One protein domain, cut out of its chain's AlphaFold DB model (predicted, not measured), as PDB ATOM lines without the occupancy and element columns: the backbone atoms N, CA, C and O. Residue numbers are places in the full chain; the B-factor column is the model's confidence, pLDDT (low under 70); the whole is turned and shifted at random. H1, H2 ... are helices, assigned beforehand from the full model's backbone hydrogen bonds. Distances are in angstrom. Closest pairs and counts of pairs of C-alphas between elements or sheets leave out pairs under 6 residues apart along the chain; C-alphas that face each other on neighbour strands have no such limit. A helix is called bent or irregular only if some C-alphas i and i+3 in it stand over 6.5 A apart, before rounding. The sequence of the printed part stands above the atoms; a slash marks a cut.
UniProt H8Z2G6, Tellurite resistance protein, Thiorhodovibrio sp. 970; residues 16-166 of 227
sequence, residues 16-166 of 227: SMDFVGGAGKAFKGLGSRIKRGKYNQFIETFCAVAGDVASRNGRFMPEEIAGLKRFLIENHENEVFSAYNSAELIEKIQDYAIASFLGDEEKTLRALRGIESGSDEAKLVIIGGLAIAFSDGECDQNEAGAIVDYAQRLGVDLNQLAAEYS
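Overview. This is residues 16 to 166 of the 227 residues of the protein "Tellurite resistance protein" of Thiorhodovibrio sp. 970 (UniProt H8Z2G6). What does the whole look like? It is a rounded, well-packed body of helices with H8 in its core: H3 packs along H8, H1, H4 and H9 pack round it, and the hairpin of H6 and H7 covers H3. The short helices H2 and H5 meet each other near the beginning of H3, and H10 lies on the outside near H8. How is it made up? The printed part has 151 residues with ten named helices, H1 to H10 in that order, and no named strand, and its class is all helix. How tightly is it gathered? It is compact, with a radius of gyration of the C-alphas of 13.6 A and spans of 36 by 32 by 31 A.

Along the chain. Where does the first helix begin, and what follows it? H1 is residues 16 to 27, 17.1 A long, with C-alpha 16 at (61.495, 22.772, -1.753), and H2 is residues 30 to 33. H3, residues 36 to 55, is the longest at 20 residues and 29.2 A, and it is irregular, with C-alphas 37 and 40 standing 7.3 A apart against about 5 A in a regular helix. Which helices come next? H4 is residues 62 to 74, 18.2 A long, H5 is residues 79 to 82, H6 is residues 86 to 101, 22.4 A long, and H7 is residues 105 to 112. Which helices complete the printed part? H8 is residues 120 to 133, 19.9 A long, beginning with C-alpha 120 at (42.299, 26.222, -12.769), and H9 is residues 141 to 153, 18.2 A long. H10 is residues 158 to 164, with C-alpha 164 at (56.184, 23.322, -14.714).

Arrangement. What does H1 touch? H1 touches H8, closest at the C-alphas of Val 20 and Ala 131, 5.2 A, at a shallow tilt of 21 degrees, opposite ways. With residues 20 to 24 alone it touches H4, closest at the C-alphas of Val 20 and Phe 71, 6.7 A, while H1 and H3 are apart. H1, H3, H4, H8 and H9 form an up and down bundle, each running against the one before it in the chain. What meets at the two hubs, H3 and H8? H3 touches H8, closest at the C-alphas of Ala 50 and Gly 129, 5.0 A, at a shallow tilt of 29 degrees, the same way. H3 touches H6 with residues 47 to 55 alone, closest at the C-alphas of Gly 51 and Ala 97, 4.0 A, at a steep tilt of 51 degrees. H8 and H9 form a helical hairpin, closest at the C-alphas of Ala 133 and Glu 143, 6.2 A, at a shallow tilt of 6 degrees. Where are the other helices? H6 and H7 form a helical hairpin, closest at the C-alphas of Tyr 96 and Thr 108, 7.0 A. H2 touches H5, closest at the C-alphas of Gly 31 and Glu 79, 5.0 A. H10 touches no helix but is near H8. How do the backbones run? Every O i to N i+4 pair is within hydrogen-bond range in H4, H6, H7, H8, H9 and H10, against 5 of 8 in H1 and 14 of 16 in H3, and H2 and H5 are too short for such a pair.

Size, cuts and confidence. How far does it reach? The two C-alphas farthest apart, those of Ser 32 and Gly 58, are 36.5 A apart. Is anything missing, and are any links long? The printed part has no cut, and no link is long. Where is confidence low? The mean pLDDT of the printed part is 90.7, and residues 16 to 17 are under 70.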
ATOM      1  N   SER A  16      62.729  22.796  -2.534       59.84
ATOM      2  CA  SER A  16      61.495  22.772  -1.753       59.84
ATOM      3  C   SER A  16      61.131  24.109  -1.101       59.84
ATOM      4  O   SER A  16      59.995  24.558  -1.248       59.84
ATOM      5  N   MET A  17      62.070  24.815  -0.455       62.59
ATOM      6  CA  MET A  17      61.766  26.137   0.127       62.59
ATOM      7  C   MET A  17      61.466  27.183  -0.953       62.59
ATOM      8  O   MET A  17      60.577  28.019  -0.782       62.59
ATOM      9  N   ASP A  18      62.165  27.100  -2.086       70.56
ATOM     10  CA  ASP A  18      61.896  27.953  -3.244       70.56
ATOM     11  C   ASP A  18      60.548  27.634  -3.893       70.56
ATOM     12  O   ASP A  18      59.906  28.529  -4.452       70.56
ATOM     13  N   PHE A  19      60.081  26.384  -3.789       78.56
ATOM     14  CA  PHE A  19      58.767  26.010  -4.286       78.56
ATOM     15  C   PHE A  19      57.647  26.671  -3.487       78.56
ATOM     16  O   PHE A  19      56.734  27.188  -4.114       78.56
ATOM     17  N   VAL A  20      57.709  26.746  -2.153       76.31
ATOM     18  CA  VAL A  20      56.649  27.406  -1.358       76.31
ATOM     19  C   VAL A  20      56.491  28.878  -1.769       76.31
ATOM     20  O   VAL A  20      55.385  29.322  -2.088       76.31
ATOM     21  N   GLY A  21      57.604  29.610  -1.890       73.81
ATOM     22  CA  GLY A  21      57.585  30.997  -2.373       73.81
ATOM     23  C   GLY A  21      57.218  31.121  -3.863       73.81
ATOM     24  O   GLY A  21      56.598  32.098  -4.295       73.81
ATOM     25  N   GLY A  22      57.572  30.122  -4.675       78.25
ATOM     26  CA  GLY A  22      57.208  30.021  -6.089       78.25
ATOM     27  C   GLY A  22      55.725  29.723  -6.308       78.25
ATOM     28  O   GLY A  22      55.098  30.338  -7.173       78.25
ATOM     29  N   ALA A  23      55.141  28.857  -5.482       80.69
ATOM     30  CA  ALA A  23      53.741  28.471  -5.497       80.69
ATOM     31  C   ALA A  23      52.858  29.698  -5.286       80.69
ATOM     32  O   ALA A  23      51.878  29.860  -6.005       80.69
ATOM     33  N   GLY A  24      53.263  30.648  -4.433       77.50
ATOM     34  CA  GLY A  24      52.550  31.919  -4.275       77.50
ATOM     35  C   GLY A  24      52.367  32.707  -5.584       77.50
ATOM     36  O   GLY A  24      51.355  33.380  -5.791       77.50
ATOM     37  N   LYS A  25      53.285  32.566  -6.555       81.94
ATOM     38  CA  LYS A  25      53.106  33.154  -7.896       81.94
ATOM     39  C   LYS A  25      51.993  32.469  -8.681       81.94
ATOM     40  O   LYS A  25      51.279  33.165  -9.400       81.94
ATOM     41  N   ALA A  26      51.812  31.160  -8.516       83.44
ATOM     42  CA  ALA A  26      50.712  30.421  -9.129       83.44
ATOM     43  C   ALA A  26      49.356  30.951  -8.663       83.44
ATOM     44  O   ALA A  26      48.406  30.960  -9.445       83.44
ATOM     45  N   PHE A  27      49.276  31.471  -7.435       84.31
ATOM     46  CA  PHE A  27      48.078  32.101  -6.886       84.31
ATOM     47  C   PHE A  27      47.909  33.565  -7.314       84.31
ATOM     48  O   PHE A  27      46.804  34.088  -7.214       84.31
ATOM     49  N   LYS A  28      48.908  34.260  -7.875       84.44
ATOM     50  CA  LYS A  28      48.722  35.662  -8.308       84.44
ATOM     51  C   LYS A  28      47.588  35.799  -9.329       84.44
ATOM     52  O   LYS A  28      47.559  35.108 -10.340       84.44
ATOM     53  N   GLY A  29      46.621  36.680  -9.065       78.94
ATOM     54  CA  GLY A  29      45.424  36.810  -9.907       78.94
ATOM     55  C   GLY A  29      44.424  35.657  -9.752       78.94
ATOM     56  O   GLY A  29      43.665  35.369 -10.670       78.94
ATOM     57  N   LEU A  30      44.424  34.948  -8.621       79.50
ATOM     58  CA  LEU A  30      43.383  33.961  -8.304       79.50
ATOM     59  C   LEU A  30      41.990  34.608  -8.301       79.50
ATOM     60  O   LEU A  30      41.055  34.030  -8.838       79.50
ATOM     61  N   GLY A  31      41.868  35.831  -7.769       77.75
ATOM     62  CA  GLY A  31      40.598  36.558  -7.692       77.75
ATOM     63  C   GLY A  31      39.924  36.803  -9.045       77.75
ATOM     64  O   GLY A  31      38.702  36.756  -9.136       77.75
ATOM     65  N   SER A  32      40.712  36.975 -10.116       83.69
ATOM     66  CA  SER A  32      40.194  37.117 -11.481       83.69
ATOM     67  C   SER A  32      39.905  35.781 -12.169       83.69
ATOM     68  O   SER A  32      39.091  35.741 -13.091       83.69
ATOM     69  N   ARG A  33      40.555  34.693 -11.736       82.50
ATOM     70  CA  ARG A  33      40.372  33.338 -12.286       82.50
ATOM     71  C   ARG A  33      39.199  32.605 -11.646       82.50
ATOM     72  O   ARG A  33      38.448  31.925 -12.338       82.50
ATOM     73  N   ILE A  34      39.009  32.780 -10.341       86.56
ATOM     74  CA  ILE A  34      37.921  32.163  -9.590       86.56
ATOM     75  C   ILE A  34      36.767  33.156  -9.494       86.56
ATOM     76  O   ILE A  34      36.925  34.299  -9.076       86.56
ATOM     77  N   LYS A  35      35.557  32.720  -9.846       86.50
ATOM     78  CA  LYS A  35      34.356  33.535  -9.619       86.50
ATOM     79  C   LYS A  35      34.136  33.686  -8.112       86.50
ATOM     80  O   LYS A  35      34.128  32.679  -7.416       86.50
ATOM     81  N   ARG A  36      33.844  34.896  -7.615       84.56
ATOM     82  CA  ARG A  36      33.564  35.156  -6.181       84.56
ATOM     83  C   ARG A  36      32.570  34.174  -5.547       84.56
ATOM     84  O   ARG A  36      32.778  33.717  -4.431       84.56
ATOM     85  N   GLY A  37      31.530  33.772  -6.284       88.44
ATOM     86  CA  GLY A  37      30.551  32.777  -5.816       88.44
ATOM     87  C   GLY A  37      31.109  31.363  -5.585       88.44
ATOM     88  O   GLY A  37      30.438  30.548  -4.966       88.44
ATOM     89  N   LYS A  38      32.322  31.067  -6.064       91.25
ATOM     90  CA  LYS A  38      33.026  29.791  -5.884       91.25
ATOM     91  C   LYS A  38      34.130  29.844  -4.816       91.25
ATOM     92  O   LYS A  38      34.734  28.809  -4.559       91.25
ATOM     93  N   TYR A  39      34.397  30.991  -4.174       92.94
ATOM     94  CA  TYR A  39      35.494  31.117  -3.194       92.94
ATOM     95  C   TYR A  39      35.342  30.149  -2.025       92.94
ATOM     96  O   TYR A  39      36.280  29.424  -1.715       92.94
ATOM     97  N   ASN A  40      34.137  30.062  -1.454       94.75
ATOM     98  CA  ASN A  40      33.857  29.141  -0.352       94.75
ATOM     99  C   ASN A  40      34.155  27.695  -0.737       94.75
ATOM    100  O   ASN A  40      34.779  26.975   0.028       94.75
ATOM    101  N   GLN A  41      33.743  27.291  -1.939       95.81
ATOM    102  CA  GLN A  41      33.966  25.937  -2.422       95.81
ATOM    103  C   GLN A  41      35.453  25.661  -2.652       95.81
ATOM    104  O   GLN A  41      35.943  24.616  -2.246       95.81
ATOM    105  N   PHE A  42      36.167  26.605  -3.265       95.94
ATOM    106  CA  PHE A  42      37.607  26.501  -3.466       95.94
ATOM    107  C   PHE A  42      38.358  26.373  -2.136       95.94
ATOM    108  O   PHE A  42      39.168  25.465  -1.984       95.94
ATOM    109  N   ILE A  43      38.057  27.240  -1.166       96.12
ATOM    110  CA  ILE A  43      38.682  27.215   0.160       96.12
ATOM    111  C   ILE A  43      38.331  25.937   0.916       96.12
ATOM    112  O   ILE A  43      39.207  25.357   1.546       96.12
ATOM    113  N   GLU A  44      37.088  25.460   0.830       97.31
ATOM    114  CA  GLU A  44      36.690  24.177   1.415       97.31
ATOM    115  C   GLU A  44      37.545  23.030   0.873       97.31
ATOM    116  O   GLU A  44      38.124  22.274   1.648       97.31
ATOM    117  N   THR A  45      37.668  22.922  -0.454       97.56
ATOM    118  CA  THR A  45      38.455  21.858  -1.079       97.56
ATOM    119  C   THR A  45      39.946  22.015  -0.797       97.56
ATOM    120  O   THR A  45      40.614  21.020  -0.531       97.56
ATOM    121  N   PHE A  46      40.466  23.246  -0.813       97.19
ATOM    122  CA  PHE A  46      41.848  23.536  -0.440       97.19
ATOM    123  C   PHE A  46      42.131  23.066   0.987       97.19
ATOM    124  O   PHE A  46      43.069  22.302   1.181       97.19
ATOM    125  N   CYS A  47      41.300  23.450   1.965       97.19
ATOM    126  CA  CYS A  47      41.474  23.036   3.355       97.19
ATOM    127  C   CYS A  47      41.409  21.513   3.516       97.19
ATOM    128  O   CYS A  47      42.174  20.949   4.296       97.19
ATOM    129  N   ALA A  48      40.521  20.854   2.770       97.31
ATOM    130  CA  ALA A  48      40.352  19.410   2.825       97.31
ATOM    131  C   ALA A  48      41.568  18.650   2.283       97.31
ATOM    132  O   ALA A  48      42.064  17.739   2.940       97.31
ATOM    133  N   VAL A  49      42.084  19.057   1.120       97.12
ATOM    134  CA  VAL A  49      43.292  18.461   0.527       97.12
ATOM    135  C   VAL A  49      44.521  18.767   1.380       97.12
ATOM    136  O   VAL A  49      45.301  17.867   1.665       97.12
ATOM    137  N   ALA A  50      44.668  20.013   1.831       95.94
ATOM    138  CA  ALA A  50      45.736  20.439   2.729       95.94
ATOM    139  C   ALA A  50      45.780  19.609   4.018       95.94
ATOM    140  O   ALA A  50      46.841  19.124   4.402       95.94
ATOM    141  N   GLY A  51      44.625  19.443   4.668       95.56
ATOM    142  CA  GLY A  51      44.512  18.688   5.911       95.56
ATOM    143  C   GLY A  51      44.801  17.207   5.711       95.56
ATOM    144  O   GLY A  51      45.546  16.627   6.494       95.56
ATOM    145  N   ASP A  52      44.264  16.603   4.647       96.00
ATOM    146  CA  ASP A  52      44.524  15.196   4.350       96.00
ATOM    147  C   ASP A  52      46.007  14.933   4.091       96.00
ATOM    148  O   ASP A  52      46.572  14.061   4.747       96.00
ATOM    149  N   VAL A  53      46.638  15.716   3.205       95.38
ATOM    150  CA  VAL A  53      48.061  15.584   2.851       95.38
ATOM    151  C   VAL A  53      48.929  15.673   4.103       95.38
ATOM    152  O   VAL A  53      49.664  14.731   4.384       95.38
ATOM    153  N   ALA A  54      48.747  16.713   4.915       92.94
ATOM    154  CA  ALA A  54      49.544  16.907   6.124       92.94
ATOM    155  C   ALA A  54      49.257  15.879   7.240       92.94
ATOM    156  O   ALA A  54      49.976  15.774   8.227       92.94
ATOM    157  N   SER A  55      48.173  15.103   7.126       93.56
ATOM    158  CA  SER A  55      47.852  14.034   8.080       93.56
ATOM    159  C   SER A  55      48.444  12.675   7.703       93.56
ATOM    160  O   SER A  55      48.386  11.743   8.509       93.56
ATOM    161  N   ARG A  56      49.019  12.526   6.498       92.56
ATOM    162  CA  ARG A  56      49.454  11.224   5.964       92.56
ATOM    163  C   ARG A  56      50.592  10.573   6.745       92.56
ATOM    164  O   ARG A  56      50.682   9.348   6.755       92.56
ATOM    165  N   ASN A  57      51.355  11.361   7.497       87.62
ATOM    166  CA  ASN A  57      52.367  10.878   8.438       87.62
ATOM    167  C   ASN A  57      51.817  10.532   9.829       87.62
ATOM    168  O   ASN A  57      52.563  10.286  10.777       87.62
ATOM    169  N   GLY A  58      50.491  10.505   9.972       83.25
ATOM    170  CA  GLY A  58      49.787  10.178  11.207       83.25
ATOM    171  C   GLY A  58      49.746  11.320  12.222       83.25
ATOM    172  O   GLY A  58      49.118  11.174  13.271       83.25
ATOM    173  N   ARG A  59      50.417  12.443  11.946       82.81
ATOM    174  CA  ARG A  59      50.420  13.658  12.767       82.81
ATOM    175  C   ARG A  59      50.650  14.861  11.874       82.81
ATOM    176  O   ARG A  59      51.469  14.781  10.973       82.81
ATOM    177  N   PHE A  60      49.982  15.959  12.204       84.25
ATOM    178  CA  PHE A  60      50.246  17.249  11.588       84.25
ATOM    179  C   PHE A  60      51.405  17.917  12.337       84.25
ATOM    180  O   PHE A  60      51.246  18.321  13.497       84.25
ATOM    181  N   MET A  61      52.586  17.947  11.725       85.38
ATOM    182  CA  MET A  61      53.817  18.373  12.384       85.38
ATOM    183  C   MET A  61      53.850  19.902  12.575       85.38
ATOM    184  O   MET A  61      53.311  20.656  11.757       85.38
ATOM    185  N   PRO A  62      54.479  20.415  13.651       86.81
ATOM    186  CA  PRO A  62      54.625  21.856  13.869       86.81
ATOM    187  C   PRO A  62      55.270  22.603  12.693       86.81
ATOM    188  O   PRO A  62      54.915  23.753  12.427       86.81
ATOM    189  N   GLU A  63      56.198  21.953  11.994       86.25
ATOM    190  CA  GLU A  63      56.906  22.458  10.820       86.25
ATOM    191  C   GLU A  63      55.952  22.661   9.642       86.25
ATOM    192  O   GLU A  63      55.941  23.743   9.055       86.25
ATOM    193  N   GLU A  64      55.075  21.692   9.369       86.44
ATOM    194  CA  GLU A  64      54.054  21.799   8.323       86.44
ATOM    195  C   GLU A  64      53.045  22.905   8.640       86.44
ATOM    196  O   GLU A  64      52.660  23.687   7.771       86.44
ATOM    197  N   ILE A  65      52.659  23.049   9.914       88.75
ATOM    198  CA  ILE A  65      51.796  24.149  10.364       88.75
ATOM    199  C   ILE A  65      52.498  25.498  10.167       88.75
ATOM    200  O   ILE A  65      51.865  26.480   9.768       88.75
ATOM    201  N   ALA A  66      53.796  25.586  10.466       89.19
ATOM    202  CA  ALA A  66      54.579  26.799  10.255       89.19
ATOM    203  C   ALA A  66      54.728  27.125   8.759       89.19
ATOM    204  O   ALA A  66      54.603  28.290   8.367       89.19
ATOM    205  N   GLY A  67      54.929  26.104   7.930       87.00
ATOM    206  CA  GLY A  67      54.958  26.184   6.477       87.00
ATOM    207  C   GLY A  67      53.639  26.665   5.887       87.00
ATOM    208  O   GLY A  67      53.609  27.644   5.143       87.00
ATOM    209  N   LEU A  68      52.530  26.062   6.312       90.69
ATOM    210  CA  LEU A  68      51.176  26.474   5.958       90.69
ATOM    211  C   LEU A  68      50.892  27.920   6.381       90.69
ATOM    212  O   LEU A  68      50.361  28.701   5.595       90.69
ATOM    213  N   LYS A  69      51.270  28.312   7.605       91.62
ATOM    214  CA  LYS A  69      51.147  29.703   8.076       91.62
ATOM    215  C   LYS A  69      51.894  30.661   7.161       91.62
ATOM    216  O   LYS A  69      51.329  31.674   6.756       91.62
ATOM    217  N   ARG A  70      53.147  30.341   6.825       89.44
ATOM    218  CA  ARG A  70      53.956  31.146   5.907       89.44
ATOM    219  C   ARG A  70      53.282  31.249   4.541       89.44
ATOM    220  O   ARG A  70      53.098  32.359   4.056       89.44
ATOM    221  N   PHE A  71      52.837  30.125   3.986       90.12
ATOM    222  CA  PHE A  71      52.119  30.074   2.717       90.12
ATOM    223  C   PHE A  71      50.873  30.972   2.725       90.12
ATOM    224  O   PHE A  71      50.684  31.769   1.809       90.12
ATOM    225  N   LEU A  72      50.039  30.906   3.767       91.12
ATOM    226  CA  LEU A  72      48.836  31.738   3.872       91.12
ATOM    227  C   LEU A  72      49.170  33.230   4.001       91.12
ATOM    228  O   LEU A  72      48.503  34.050   3.377       91.12
ATOM    229  N   ILE A  73      50.209  33.586   4.764       89.69
ATOM    230  CA  ILE A  73      50.664  34.977   4.925       89.69
ATOM    231  C   ILE A  73      51.185  35.534   3.595       89.69
ATOM    232  O   ILE A  73      50.785  36.622   3.187       89.69
ATOM    233  N   GLU A  74      52.033  34.783   2.892       87.12
ATOM    234  CA  GLU A  74      52.589  35.184   1.591       87.12
ATOM    235  C   GLU A  74      51.507  35.346   0.517       87.12
ATOM    236  O   GLU A  74      51.652  36.145  -0.409       87.12
ATOM    237  N   ASN A  75      50.399  34.619   0.659       86.69
ATOM    238  CA  ASN A  75      49.258  34.682  -0.243       86.69
ATOM    239  C   ASN A  75      48.107  35.549   0.283       86.69
ATOM    240  O   ASN A  75      47.067  35.618  -0.369       86.69
ATOM    241  N   HIS A  76      48.268  36.256   1.406       86.38
ATOM    242  CA  HIS A  76      47.194  37.060   2.000       86.38
ATOM    243  C   HIS A  76      46.799  38.261   1.124       86.38
ATOM    244  O   HIS A  76      45.667  38.726   1.188       86.38
ATOM    245  N   GLU A  77      47.687  38.767   0.264       83.19
ATOM    246  CA  GLU A  77      47.340  39.830  -0.701       83.19
ATOM    247  C   GLU A  77      46.390  39.346  -1.811       83.19
ATOM    248  O   GLU A  77      45.884  40.132  -2.613       83.19
ATOM    249  N   ASN A  78      46.141  38.039  -1.884       84.50
ATOM    250  CA  ASN A  78      45.212  37.457  -2.825       84.50
ATOM    251  C   ASN A  78      43.759  37.714  -2.418       84.50
ATOM    252  O   ASN A  78      43.376  37.398  -1.298       84.50
ATOM    253  N   GLU A  79      42.921  38.162  -3.355       85.06
ATOM    254  CA  GLU A  79      41.495  38.417  -3.106       85.06
ATOM    255  C   GLU A  79      40.774  37.234  -2.437       85.06
ATOM    256  O   GLU A  79      39.967  37.449  -1.537       85.06
ATOM    257  N   VAL A  80      41.098  35.991  -2.809       86.38
ATOM    258  CA  VAL A  80      40.446  34.811  -2.227       86.38
ATOM    259  C   VAL A  80      40.892  34.587  -0.789       86.38
ATOM    260  O   VAL A  80      40.036  34.482   0.074       86.38
ATOM    261  N   PHE A  81      42.197  34.544  -0.505       88.69
ATOM    262  CA  PHE A  81      42.688  34.301   0.859       88.69
ATOM    263  C   PHE A  81      42.442  35.491   1.790       88.69
ATOM    264  O   PHE A  81      42.120  35.279   2.950       88.69
ATOM    265  N   SER A  82      42.494  36.724   1.276       89.12
ATOM    266  CA  SER A  82      42.178  37.948   2.029       89.12
ATOM    267  C   SER A  82      40.733  38.001   2.534       89.12
ATOM    268  O   SER A  82      40.431  38.739   3.470       89.12
ATOM    269  N   ALA A  83      39.833  37.226   1.918       90.06
ATOM    270  CA  ALA A  83      38.440  37.130   2.338       90.06
ATOM    271  C   ALA A  83      38.248  36.251   3.588       90.06
ATOM    272  O   ALA A  83      37.146  36.226   4.132       90.06
ATOM    273  N   TYR A  84      39.290  35.544   4.042       91.69
ATOM    274  CA  TYR A  84      39.235  34.636   5.185       91.69
ATOM    275  C   TYR A  84      40.328  34.967   6.196       91.69
ATOM    276  O   TYR A  84      41.434  35.377   5.851       91.69
ATOM    277  N   ASN A  85      40.035  34.734   7.471       93.69
ATOM    278  CA  ASN A  85      41.041  34.846   8.510       93.69
ATOM    279  C   ASN A  85      42.007  33.653   8.421       93.69
ATOM    280  O   ASN A  85      41.582  32.499   8.454       93.69
ATOM    281  N   SER A  86      43.317  33.907   8.347       92.44
ATOM    282  CA  SER A  86      44.310  32.830   8.265       92.44
ATOM    283  C   SER A  86      44.250  31.868   9.457       92.44
ATOM    284  O   SER A  86      44.503  30.682   9.276       92.44
ATOM    285  N   ALA A  87      43.891  32.340  10.657       92.75
ATOM    286  CA  ALA A  87      43.717  31.479  11.827       92.75
ATOM    287  C   ALA A  87      42.531  30.514  11.658       92.75
ATOM    288  O   ALA A  87      42.681  29.329  11.939       92.75
ATOM    289  N   GLU A  88      41.405  30.996  11.121       94.69
ATOM    290  CA  GLU A  88      40.230  30.163  10.824       94.69
ATOM    291  C   GLU A  88      40.543  29.124   9.739       94.69
ATOM    292  O   GLU A  88      40.121  27.973   9.831       94.69
ATOM    293  N   LEU A  89      41.327  29.498   8.720       95.44
ATOM    294  CA  LEU A  89      41.774  28.554   7.690       95.44
ATOM    295  C   LEU A  89      42.656  27.444   8.270       95.44
ATOM    296  O   LEU A  89      42.516  26.290   7.871       95.44
ATOM    297  N   ILE A  90      43.551  27.780   9.201       94.31
ATOM    298  CA  ILE A  90      44.428  26.802   9.856       94.31
ATOM    299  C   ILE A  90      43.615  25.846  10.724       94.31
ATOM    300  O   ILE A  90      43.807  24.640  10.610       94.31
ATOM    301  N   GLU A  91      42.696  26.360  11.544       95.62
ATOM    302  CA  GLU A  91      41.799  25.534  12.363       95.62
ATOM    303  C   GLU A  91      40.994  24.571  11.481       95.62
ATOM    304  O   GLU A  91      40.964  23.365  11.714       95.62
ATOM    305  N   LYS A  92      40.456  25.072  10.367       96.75
ATOM    306  CA  LYS A  92      39.727  24.247   9.406       96.75
ATOM    307  C   LYS A  92      40.594  23.170   8.749       96.75
ATOM    308  O   LYS A  92      40.121  22.060   8.522       96.75
ATOM    309  N   ILE A  93      41.853  23.472   8.430       96.00
ATOM    310  CA  ILE A  93      42.803  22.479   7.902       96.00
ATOM    311  C   ILE A  93      43.095  21.407   8.952       96.00
ATOM    312  O   ILE A  93      43.102  20.223   8.624       96.00
ATOM    313  N   GLN A  94      43.263  21.796  10.218       94.81
ATOM    314  CA  GLN A  94      43.441  20.858  11.329       94.81
ATOM    315  C   GLN A  94      42.218  19.944  11.501       94.81
ATOM    316  O   GLN A  94      42.380  18.736  11.660       94.81
ATOM    317  N   ASP A  95      41.001  20.475  11.374       95.88
ATOM    318  CA  ASP A  95      39.763  19.687  11.420       95.88
ATOM    319  C   ASP A  95      39.652  18.656  10.289       95.88
ATOM    320  O   ASP A  95      39.020  17.605  10.453       95.88
ATOM    321  N   TYR A  96      40.208  18.959   9.115       96.75
ATOM    322  CA  TYR A  96      40.307  18.002   8.016       96.75
ATOM    323  C   TYR A  96      41.412  16.980   8.253       96.75
ATOM    324  O   TYR A  96      41.168  15.796   8.053       96.75
ATOM    325  N   ALA A  97      42.569  17.402   8.764       94.31
ATOM    326  CA  ALA A  97      43.655  16.496   9.125       94.31
ATOM    327  C   ALA A  97      43.208  15.454  10.163       94.31
ATOM    328  O   ALA A  97      43.467  14.263  10.008       94.31
ATOM    329  N   ILE A  98      42.466  15.882  11.191       93.62
ATOM    330  CA  ILE A  98      41.893  14.979  12.199       93.62
ATOM    331  C   ILE A  98      40.884  14.020  11.558       93.62
ATOM    332  O   ILE A  98      40.916  12.823  11.835       93.62
ATOM    333  N   ALA A  99      39.989  14.519  10.703       93.88
ATOM    334  CA  ALA A  99      38.988  13.682  10.043       93.88
ATOM    335  C   ALA A  99      39.630  12.616   9.140       93.88
ATOM    336  O   ALA A  99      39.284  11.440   9.240       93.88
ATOM    337  N   SER A 100      40.613  13.010   8.328       92.19
ATOM    338  CA  SER A 100      41.397  12.106   7.487       92.19
ATOM    339  C   SER A 100      42.148  11.061   8.308       92.19
ATOM    340  O   SER A 100      42.088   9.874   7.988       92.19
ATOM    341  N   PHE A 101      42.772  11.465   9.418       90.38
ATOM    342  CA  PHE A 101      43.432  10.538  10.338       90.38
ATOM    343  C   PHE A 101      42.463   9.502  10.931       90.38
ATOM    344  O   PHE A 101      42.812   8.332  11.082       90.38
ATOM    345  N   LEU A 102      41.225   9.907  11.229       92.50
ATOM    346  CA  LEU A 102      40.163   9.019  11.713       92.50
ATOM    347  C   LEU A 102      39.511   8.173  10.601       92.50
ATOM    348  O   LEU A 102      38.604   7.392  10.891       92.50
ATOM    349  N   GLY A 103      39.956   8.307   9.348       91.19
ATOM    350  CA  GLY A 103      39.409   7.579   8.204       91.19
ATOM    351  C   GLY A 103      38.057   8.102   7.712       91.19
ATOM    352  O   GLY A 103      37.352   7.386   7.001       91.19
ATOM    353  N   ASP A 104      37.674   9.335   8.059       93.56
ATOM    354  CA  ASP A 104      36.476   9.997   7.528       93.56
ATOM    355  C   ASP A 104      36.750  10.567   6.124       93.56
ATOM    356  O   ASP A 104      36.741  11.776   5.873       93.56
ATOM    357  N   GLU A 105      37.008   9.660   5.179       90.19
ATOM    358  CA  GLU A 105      37.228  10.013   3.775       90.19
ATOM    359  C   GLU A 105      35.995  10.697   3.164       90.19
ATOM    360  O   GLU A 105      36.125  11.505   2.242       90.19
ATOM    361  N   GLU A 106      34.786  10.418   3.667       94.19
ATOM    362  CA  GLU A 106      33.555  11.002   3.131       94.19
ATOM    363  C   GLU A 106      33.536  12.524   3.302       94.19
ATOM    364  O   GLU A 106      33.171  13.236   2.358       94.19
ATOM    365  N   LYS A 107      33.961  13.033   4.468       95.06
ATOM    366  CA  LYS A 107      34.061  14.476   4.724       95.06
ATOM    367  C   LYS A 107      34.955  15.152   3.688       95.06
ATOM    368  O   LYS A 107      34.541  16.132   3.062       95.06
ATOM    369  N   THR A 108      36.129  14.585   3.432       93.56
ATOM    370  CA  THR A 108      37.074  15.125   2.453       93.56
ATOM    371  C   THR A 108      36.531  15.019   1.028       93.56
ATOM    372  O   THR A 108      36.528  15.999   0.286       93.56
ATOM    373  N   LEU A 109      35.957  13.878   0.641       93.50
ATOM    374  CA  LEU A 109      35.367  13.703  -0.691       93.50
ATOM    375  C   LEU A 109      34.167  14.618  -0.942       93.50
ATOM    376  O   LEU A 109      33.936  15.031  -2.081       93.50
ATOM    377  N   ARG A 110      33.400  14.962   0.094       96.19
ATOM    378  CA  ARG A 110      32.303  15.927  -0.013       96.19
ATOM    379  C   ARG A 110      32.826  17.319  -0.359       96.19
ATOM    380  O   ARG A 110      32.227  17.974  -1.211       96.19
ATOM    381  N   ALA A 111      33.954  17.725   0.224       96.00
ATOM    382  CA  ALA A 111      34.605  18.994  -0.081       96.00
ATOM    383  C   ALA A 111      35.066  19.092  -1.544       96.00
ATOM    384  O   ALA A 111      35.121  20.191  -2.081       96.00
ATOM    385  N   LEU A 112      35.342  17.976  -2.224       95.62
ATOM    386  CA  LEU A 112      35.763  17.979  -3.632       95.62
ATOM    387  C   LEU A 112      34.617  18.211  -4.631       95.62
ATOM    388  O   LEU A 112      34.863  18.678  -5.740       95.62
ATOM    389  N   ARG A 113      33.364  17.902  -4.269       93.62
ATOM    390  CA  ARG A 113      32.243  17.801  -5.233       93.62
ATOM    391  C   ARG A 113      31.888  19.097  -5.966       93.62
ATOM    392  O   ARG A 113      31.190  19.033  -6.973       93.62
ATOM    393  N   GLY A 114      32.309  20.256  -5.465       87.88
ATOM    394  CA  GLY A 114      31.986  21.545  -6.080       87.88
ATOM    395  C   GLY A 114      33.086  22.137  -6.962       87.88
ATOM    396  O   GLY A 114      32.893  23.232  -7.492       87.88
ATOM    397  N   ILE A 115      34.219  21.447  -7.130       95.00
ATOM    398  CA  ILE A 115      35.270  21.860  -8.065       95.00
ATOM    399  C   ILE A 115      35.124  21.099  -9.382       95.00
ATOM    400  O   ILE A 115      34.886  19.895  -9.414       95.00
ATOM    401  N   GLU A 116      35.250  21.834 -10.483       95.69
ATOM    402  CA  GLU A 116      35.211  21.278 -11.829       95.69
ATOM    403  C   GLU A 116      36.537  20.577 -12.152       95.69
ATOM    404  O   GLU A 116      37.618  21.100 -11.889       95.69
ATOM    405  N   SER A 117      36.456  19.374 -12.717       96.81
ATOM    406  CA  SER A 117      37.636  18.577 -13.056       96.81
ATOM    407  C   SER A 117      38.485  19.271 -14.132       96.81
ATOM    408  O   SER A 117      37.952  19.787 -15.112       96.81
ATOM    409  N   GLY A 118      39.803  19.310 -13.941       94.25
ATOM    410  CA  GLY A 118      40.771  19.948 -14.837       94.25
ATOM    411  C   GLY A 118      40.767  21.480 -14.806       94.25
ATOM    412  O   GLY A 118      41.550  22.101 -15.534       94.25
ATOM    413  N   SER A 119      39.918  22.096 -13.978       94.94
ATOM    414  CA  SER A 119      39.810  23.548 -13.883       94.94
ATOM    415  C   SER A 119      41.054  24.185 -13.255       94.94
ATOM    416  O   SER A 119      41.882  23.523 -12.621       94.94
ATOM    417  N   ASP A 120      41.198  25.501 -13.409       92.25
ATOM    418  CA  ASP A 120      42.299  26.222 -12.769       92.25
ATOM    419  C   ASP A 120      42.185  26.159 -11.237       92.25
ATOM    420  O   ASP A 120      43.202  26.039 -10.557       92.25
ATOM    421  N   GLU A 121      40.966  26.152 -10.687       94.31
ATOM    422  CA  GLU A 121      40.728  25.948  -9.252       94.31
ATOM    423  C   GLU A 121      41.259  24.594  -8.774       94.31
ATOM    424  O   GLU A 121      41.957  24.536  -7.762       94.31
ATOM    425  N   ALA A 122      40.984  23.522  -9.522       96.44
ATOM    426  CA  ALA A 122      41.498  22.187  -9.234       96.44
ATOM    427  C   ALA A 122      43.033  22.158  -9.212       96.44
ATOM    428  O   ALA A 122      43.630  21.651  -8.263       96.44
ATOM    429  N   LYS A 123      43.686  22.755 -10.218       95.75
ATOM    430  CA  LYS A 123      45.156  22.845 -10.270       95.75
ATOM    431  C   LYS A 123      45.718  23.603  -9.072       95.75
ATOM    432  O   LYS A 123      46.712  23.180  -8.493       95.75
ATOM    433  N   LEU A 124      45.075  24.699  -8.681       94.19
ATOM    434  CA  LEU A 124      45.503  25.528  -7.553       94.19
ATOM    435  C   LEU A 124      45.346  24.810  -6.212       94.19
ATOM    436  O   LEU A 124      46.210  24.951  -5.353       94.19
ATOM    437  N   VAL A 125      44.306  23.989  -6.051       96.69
ATOM    438  CA  VAL A 125      44.182  23.097  -4.891       96.69
ATOM    439  C   VAL A 125      45.356  22.116  -4.828       96.69
ATOM    440  O   VAL A 125      45.971  21.984  -3.773       96.69
ATOM    441  N   ILE A 126      45.721  21.482  -5.949       97.62
ATOM    442  CA  ILE A 126      46.859  20.547  -6.002       97.62
ATOM    443  C   ILE A 126      48.189  21.251  -5.710       97.62
ATOM    444  O   ILE A 126      48.987  20.739  -4.932       97.62
ATOM    445  N   ILE A 127      48.414  22.443  -6.269       94.69
ATOM    446  CA  ILE A 127      49.602  23.259  -5.966       94.69
ATOM    447  C   ILE A 127      49.647  23.617  -4.475       94.69
ATOM    448  O   ILE A 127      50.712  23.589  -3.869       94.69
ATOM    449  N   GLY A 128      48.493  23.917  -3.876       93.56
ATOM    450  CA  GLY A 128      48.353  24.137  -2.443       93.56
ATOM    451  C   GLY A 128      48.768  22.929  -1.603       93.56
ATOM    452  O   GLY A 128      49.570  23.073  -0.685       93.56
ATOM    453  N   GLY A 129      48.274  21.739  -1.956       95.19
ATOM    454  CA  GLY A 129      48.666  20.484  -1.308       95.19
ATOM    455  C   GLY A 129      50.164  20.198  -1.441       95.19
ATOM    456  O   GLY A 129      50.816  19.891  -0.450       95.19
ATOM    457  N   LEU A 130      50.735  20.399  -2.636       94.25
ATOM    458  CA  LEU A 130      52.180  20.296  -2.865       94.25
ATOM    459  C   LEU A 130      52.967  21.281  -1.994       94.25
ATOM    460  O   LEU A 130      54.004  20.920  -1.454       94.25
ATOM    461  N   ALA A 131      52.502  22.525  -1.848       92.25
ATOM    462  CA  ALA A 131      53.223  23.531  -1.068       92.25
ATOM    463  C   ALA A 131      53.309  23.149   0.414       92.25
ATOM    464  O   ALA A 131      54.291  23.480   1.072       92.25
ATOM    465  N   ILE A 132      52.300  22.439   0.918       92.50
ATOM    466  CA  ILE A 132      52.271  21.925   2.288       92.50
ATOM    467  C   ILE A 132      53.183  20.705   2.415       92.50
ATOM    468  O   ILE A 132      54.038  20.705   3.292       92.50
ATOM    469  N   ALA A 133      53.086  19.743   1.494       93.19
ATOM    470  CA  ALA A 133      53.949  18.560   1.488       93.19
ATOM    471  C   ALA A 133      55.444  18.894   1.339       93.19
ATOM    472  O   ALA A 133      56.300  18.187   1.833       93.19
ATOM    473  N   PHE A 134      55.798  19.985   0.654       91.50
ATOM    474  CA  PHE A 134      57.196  20.425   0.533       91.50
ATOM    475  C   PHE A 134      57.626  21.427   1.611       91.50
ATOM    476  O   PHE A 134      58.706  22.017   1.507       91.50
ATOM    477  N   SER A 135      56.786  21.685   2.612       89.81
ATOM    478  CA  SER A 135      57.019  22.785   3.547       89.81
ATOM    479  C   SER A 135      58.115  22.516   4.581       89.81
ATOM    480  O   SER A 135      58.762  23.463   5.039       89.81
ATOM    481  N   ASP A 136      58.362  21.250   4.900       87.88
ATOM    482  CA  ASP A 136      59.455  20.780   5.755       87.88
ATOM    483  C   ASP A 136      60.743  20.468   4.964       87.88
ATOM    484  O   ASP A 136      61.827  20.363   5.539       87.88
ATOM    485  N   GLY A 137      60.646  20.426   3.635       87.19
ATOM    486  CA  GLY A 137      61.766  20.327   2.711       87.19
ATOM    487  C   GLY A 137      61.684  19.150   1.743       87.19
ATOM    488  O   GLY A 137      62.355  19.206   0.710       87.19
ATOM    489  N   GLU A 138      60.869  18.131   2.011       89.19
ATOM    490  CA  GLU A 138      60.757  16.936   1.172       89.19
ATOM    491  C   GLU A 138      59.328  16.394   1.204       89.19
ATOM    492  O   GLU A 138      58.777  16.204   2.270       89.19
ATOM    493  N   CYS A 139      58.758  16.082   0.038       92.19
ATOM    494  CA  CYS A 139      57.472  15.392  -0.027       92.19
ATOM    495  C   CYS A 139      57.702  13.878   0.020       92.19
ATOM    496  O   CYS A 139      58.332  13.318  -0.889       92.19
ATOM    497  N   ASP A 140      57.200  13.214   1.059       92.56
ATOM    498  CA  ASP A 140      57.367  11.770   1.214       92.56
ATOM    499  C   ASP A 140      56.391  10.945   0.353       92.56
ATOM    500  O   ASP A 140      55.546  11.457  -0.385       92.56
ATOM    501  N   GLN A 141      56.526   9.615   0.406       93.81
ATOM    502  CA  GLN A 141      55.706   8.708  -0.402       93.81
ATOM    503  C   GLN A 141      54.214   8.733  -0.033       93.81
ATOM    504  O   GLN A 141      53.376   8.531  -0.915       93.81
ATOM    505  N   ASN A 142      53.868   8.947   1.238       93.75
ATOM    506  CA  ASN A 142      52.482   8.953   1.692       93.75
ATOM    507  C   ASN A 142      51.779  10.238   1.245       93.75
ATOM    508  O   ASN A 142      50.664  10.183   0.718       93.75
ATOM    509  N   GLU A 143      52.447  11.377   1.400       95.19
ATOM    510  CA  GLU A 143      51.970  12.678   0.930       95.19
ATOM    511  C   GLU A 143      51.856  12.714  -0.593       95.19
ATOM    512  O   GLU A 143      50.812  13.085  -1.134       95.19
ATOM    513  N   ALA A 144      52.892  12.254  -1.303       95.44
ATOM    514  CA  ALA A 144      52.866  12.158  -2.755       95.44
ATOM    515  C   ALA A 144      51.741  11.235  -3.233       95.44
ATOM    516  O   ALA A 144      51.075  11.537  -4.224       95.44
ATOM    517  N   GLY A 145      51.494  10.134  -2.513       95.12
ATOM    518  CA  GLY A 145      50.376   9.232  -2.771       95.12
ATOM    519  C   GLY A 145      49.036   9.957  -2.680       95.12
ATOM    520  O   GLY A 145      48.236   9.888  -3.612       95.12
ATOM    521  N   ALA A 146      48.823  10.725  -1.610       95.56
ATOM    522  CA  ALA A 146      47.613  11.526  -1.436       95.56
ATOM    523  C   ALA A 146      47.449  12.585  -2.535       95.56
ATOM    524  O   ALA A 146      46.364  12.745  -3.096       95.56
ATOM    525  N   ILE A 147      48.528  13.281  -2.901       96.75
ATOM    526  CA  ILE A 147      48.507  14.292  -3.964       96.75
ATOM    527  C   ILE A 147      48.176  13.661  -5.319       96.75
ATOM    528  O   ILE A 147      47.386  14.233  -6.072       96.75
ATOM    529  N   VAL A 148      48.727  12.486  -5.633       96.69
ATOM    530  CA  VAL A 148      48.391  11.739  -6.856       96.69
ATOM    531  C   VAL A 148      46.917  11.352  -6.868       96.69
ATOM    532  O   VAL A 148      46.242  11.584  -7.874       96.69
ATOM    533  N   ASP A 149      46.394  10.833  -5.758       95.81
ATOM    534  CA  ASP A 149      44.982  10.465  -5.640       95.81
ATOM    535  C   ASP A 149      44.066  11.681  -5.852       95.81
ATOM    536  O   ASP A 149      43.075  11.606  -6.589       95.81
ATOM    537  N   TYR A 150      44.400  12.834  -5.263       97.50
ATOM    538  CA  TYR A 150      43.639  14.065  -5.470       97.50
ATOM    539  C   TYR A 150      43.769  14.616  -6.883       97.50
ATOM    540  O   TYR A 150      42.761  15.039  -7.452       97.50
ATOM    541  N   ALA A 151      44.964  14.590  -7.471       97.25
ATOM    542  CA  ALA A 151      45.181  15.047  -8.837       97.25
ATOM    543  C   ALA A 151      44.344  14.220  -9.821       97.25
ATOM    544  O   ALA A 151      43.659  14.790 -10.667       97.25
ATOM    545  N   GLN A 152      44.286  12.896  -9.647       96.62
ATOM    546  CA  GLN A 152      43.422  12.025 -10.446       96.62
ATOM    547  C   GLN A 152      41.938  12.372 -10.275       96.62
ATOM    548  O   GLN A 152      41.227  12.545 -11.266       96.62
ATOM    549  N   ARG A 153      41.462  12.528  -9.032       96.25
ATOM    550  CA  ARG A 153      40.053  12.871  -8.742       96.25
ATOM    551  C   ARG A 153      39.655  14.237  -9.292       96.25
ATOM    552  O   ARG A 153      38.527  14.412  -9.748       96.25
ATOM    553  N   LEU A 154      40.574  15.194  -9.256       97.00
ATOM    554  CA  LEU A 154      40.377  16.543  -9.763       97.00
ATOM    555  C   LEU A 154      40.723  16.678 -11.252       97.00
ATOM    556  O   LEU A 154      40.585  17.770 -11.787       97.00
ATOM    557  N   GLY A 155      41.122  15.604 -11.946       97.12
ATOM    558  CA  GLY A 155      41.480  15.624 -13.372       97.12
ATOM    559  C   GLY A 155      42.665  16.532 -13.705       97.12
ATOM    560  O   GLY A 155      42.681  17.183 -14.747       97.12
ATOM    561  N   VAL A 156      43.633  16.618 -12.798       97.56
ATOM    562  CA  VAL A 156      44.843  17.427 -12.929       97.56
ATOM    563  C   VAL A 156      46.007  16.532 -13.349       97.56
ATOM    564  O   VAL A 156      46.292  15.526 -12.702       97.56
ATOM    565  N   ASP A 157      46.713  16.914 -14.416       96.75
ATOM    566  CA  ASP A 157      47.949  16.241 -14.822       96.75
ATOM    567  C   ASP A 157      49.100  16.649 -13.892       96.75
ATOM    568  O   ASP A 157      49.702  17.721 -14.022       96.75
ATOM    569  N   LEU A 158      49.394  15.780 -12.924       95.44
ATOM    570  CA  LEU A 158      50.447  16.023 -11.946       95.44
ATOM    571  C   LEU A 158      51.845  16.028 -12.575       95.44
ATOM    572  O   LEU A 158      52.708  16.755 -12.094       95.44
ATOM    573  N   ASN A 159      52.080  15.281 -13.659       93.69
ATOM    574  CA  ASN A 159      53.385  15.275 -14.328       93.69
ATOM    575  C   ASN A 159      53.637  16.612 -15.019       93.69
ATOM    576  O   ASN A 159      54.740  17.152 -14.946       93.69
ATOM    577  N   GLN A 160      52.600  17.163 -15.657       93.50
ATOM    578  CA  GLN A 160      52.666  18.494 -16.243       93.50
ATOM    579  C   GLN A 160      52.951  19.556 -15.172       93.50
ATOM    580  O   GLN A 160      53.848  20.375 -15.368       93.50
ATOM    581  N   LEU A 161      52.237  19.522 -14.038       92.12
ATOM    582  CA  LEU A 161      52.489  20.443 -12.924       92.12
ATOM    583  C   LEU A 161      53.902  20.271 -12.356       92.12
ATOM    584  O   LEU A 161      54.629  21.247 -12.211       92.12
ATOM    585  N   ALA A 162      54.336  19.044 -12.077       90.50
ATOM    586  CA  ALA A 162      55.672  18.794 -11.548       90.50
ATOM    587  C   ALA A 162      56.764  19.315 -12.495       90.50
ATOM    588  O   ALA A 162      57.718  19.943 -12.039       90.50
ATOM    589  N   ALA A 163      56.597  19.140 -13.810       89.69
ATOM    590  CA  ALA A 163      57.509  19.687 -14.810       89.69
ATOM    591  C   ALA A 163      57.504  21.226 -14.838       89.69
ATOM    592  O   ALA A 163      58.570  21.835 -14.911       89.69
ATOM    593  N   GLU A 164      56.329  21.859 -14.742       89.19
ATOM    594  CA  GLU A 164      56.184  23.322 -14.714       89.19
ATOM    595  C   GLU A 164      56.941  23.954 -13.538       89.19
ATOM    596  O   GLU A 164      57.602  24.981 -13.705       89.19
ATOM    597  N   TYR A 165      56.898  23.309 -12.371       85.69
ATOM    598  CA  TYR A 165      57.530  23.797 -11.144       85.69
ATOM    599  C   TYR A 165      58.885  23.142 -10.841       85.69
ATOM    600  O   TYR A 165      59.466  23.403  -9.792       85.69
ATOM    601  N   SER A 166      59.416  22.318 -11.754       88.75
ATOM    602  CA  SER A 166      60.673  21.568 -11.567       88.75
ATOM    603  C   SER A 166      60.712  20.745 -10.268       88.75
ATOM    604  O   SER A 166      61.762  20.600  -9.638       88.75
TER     605      SER A 166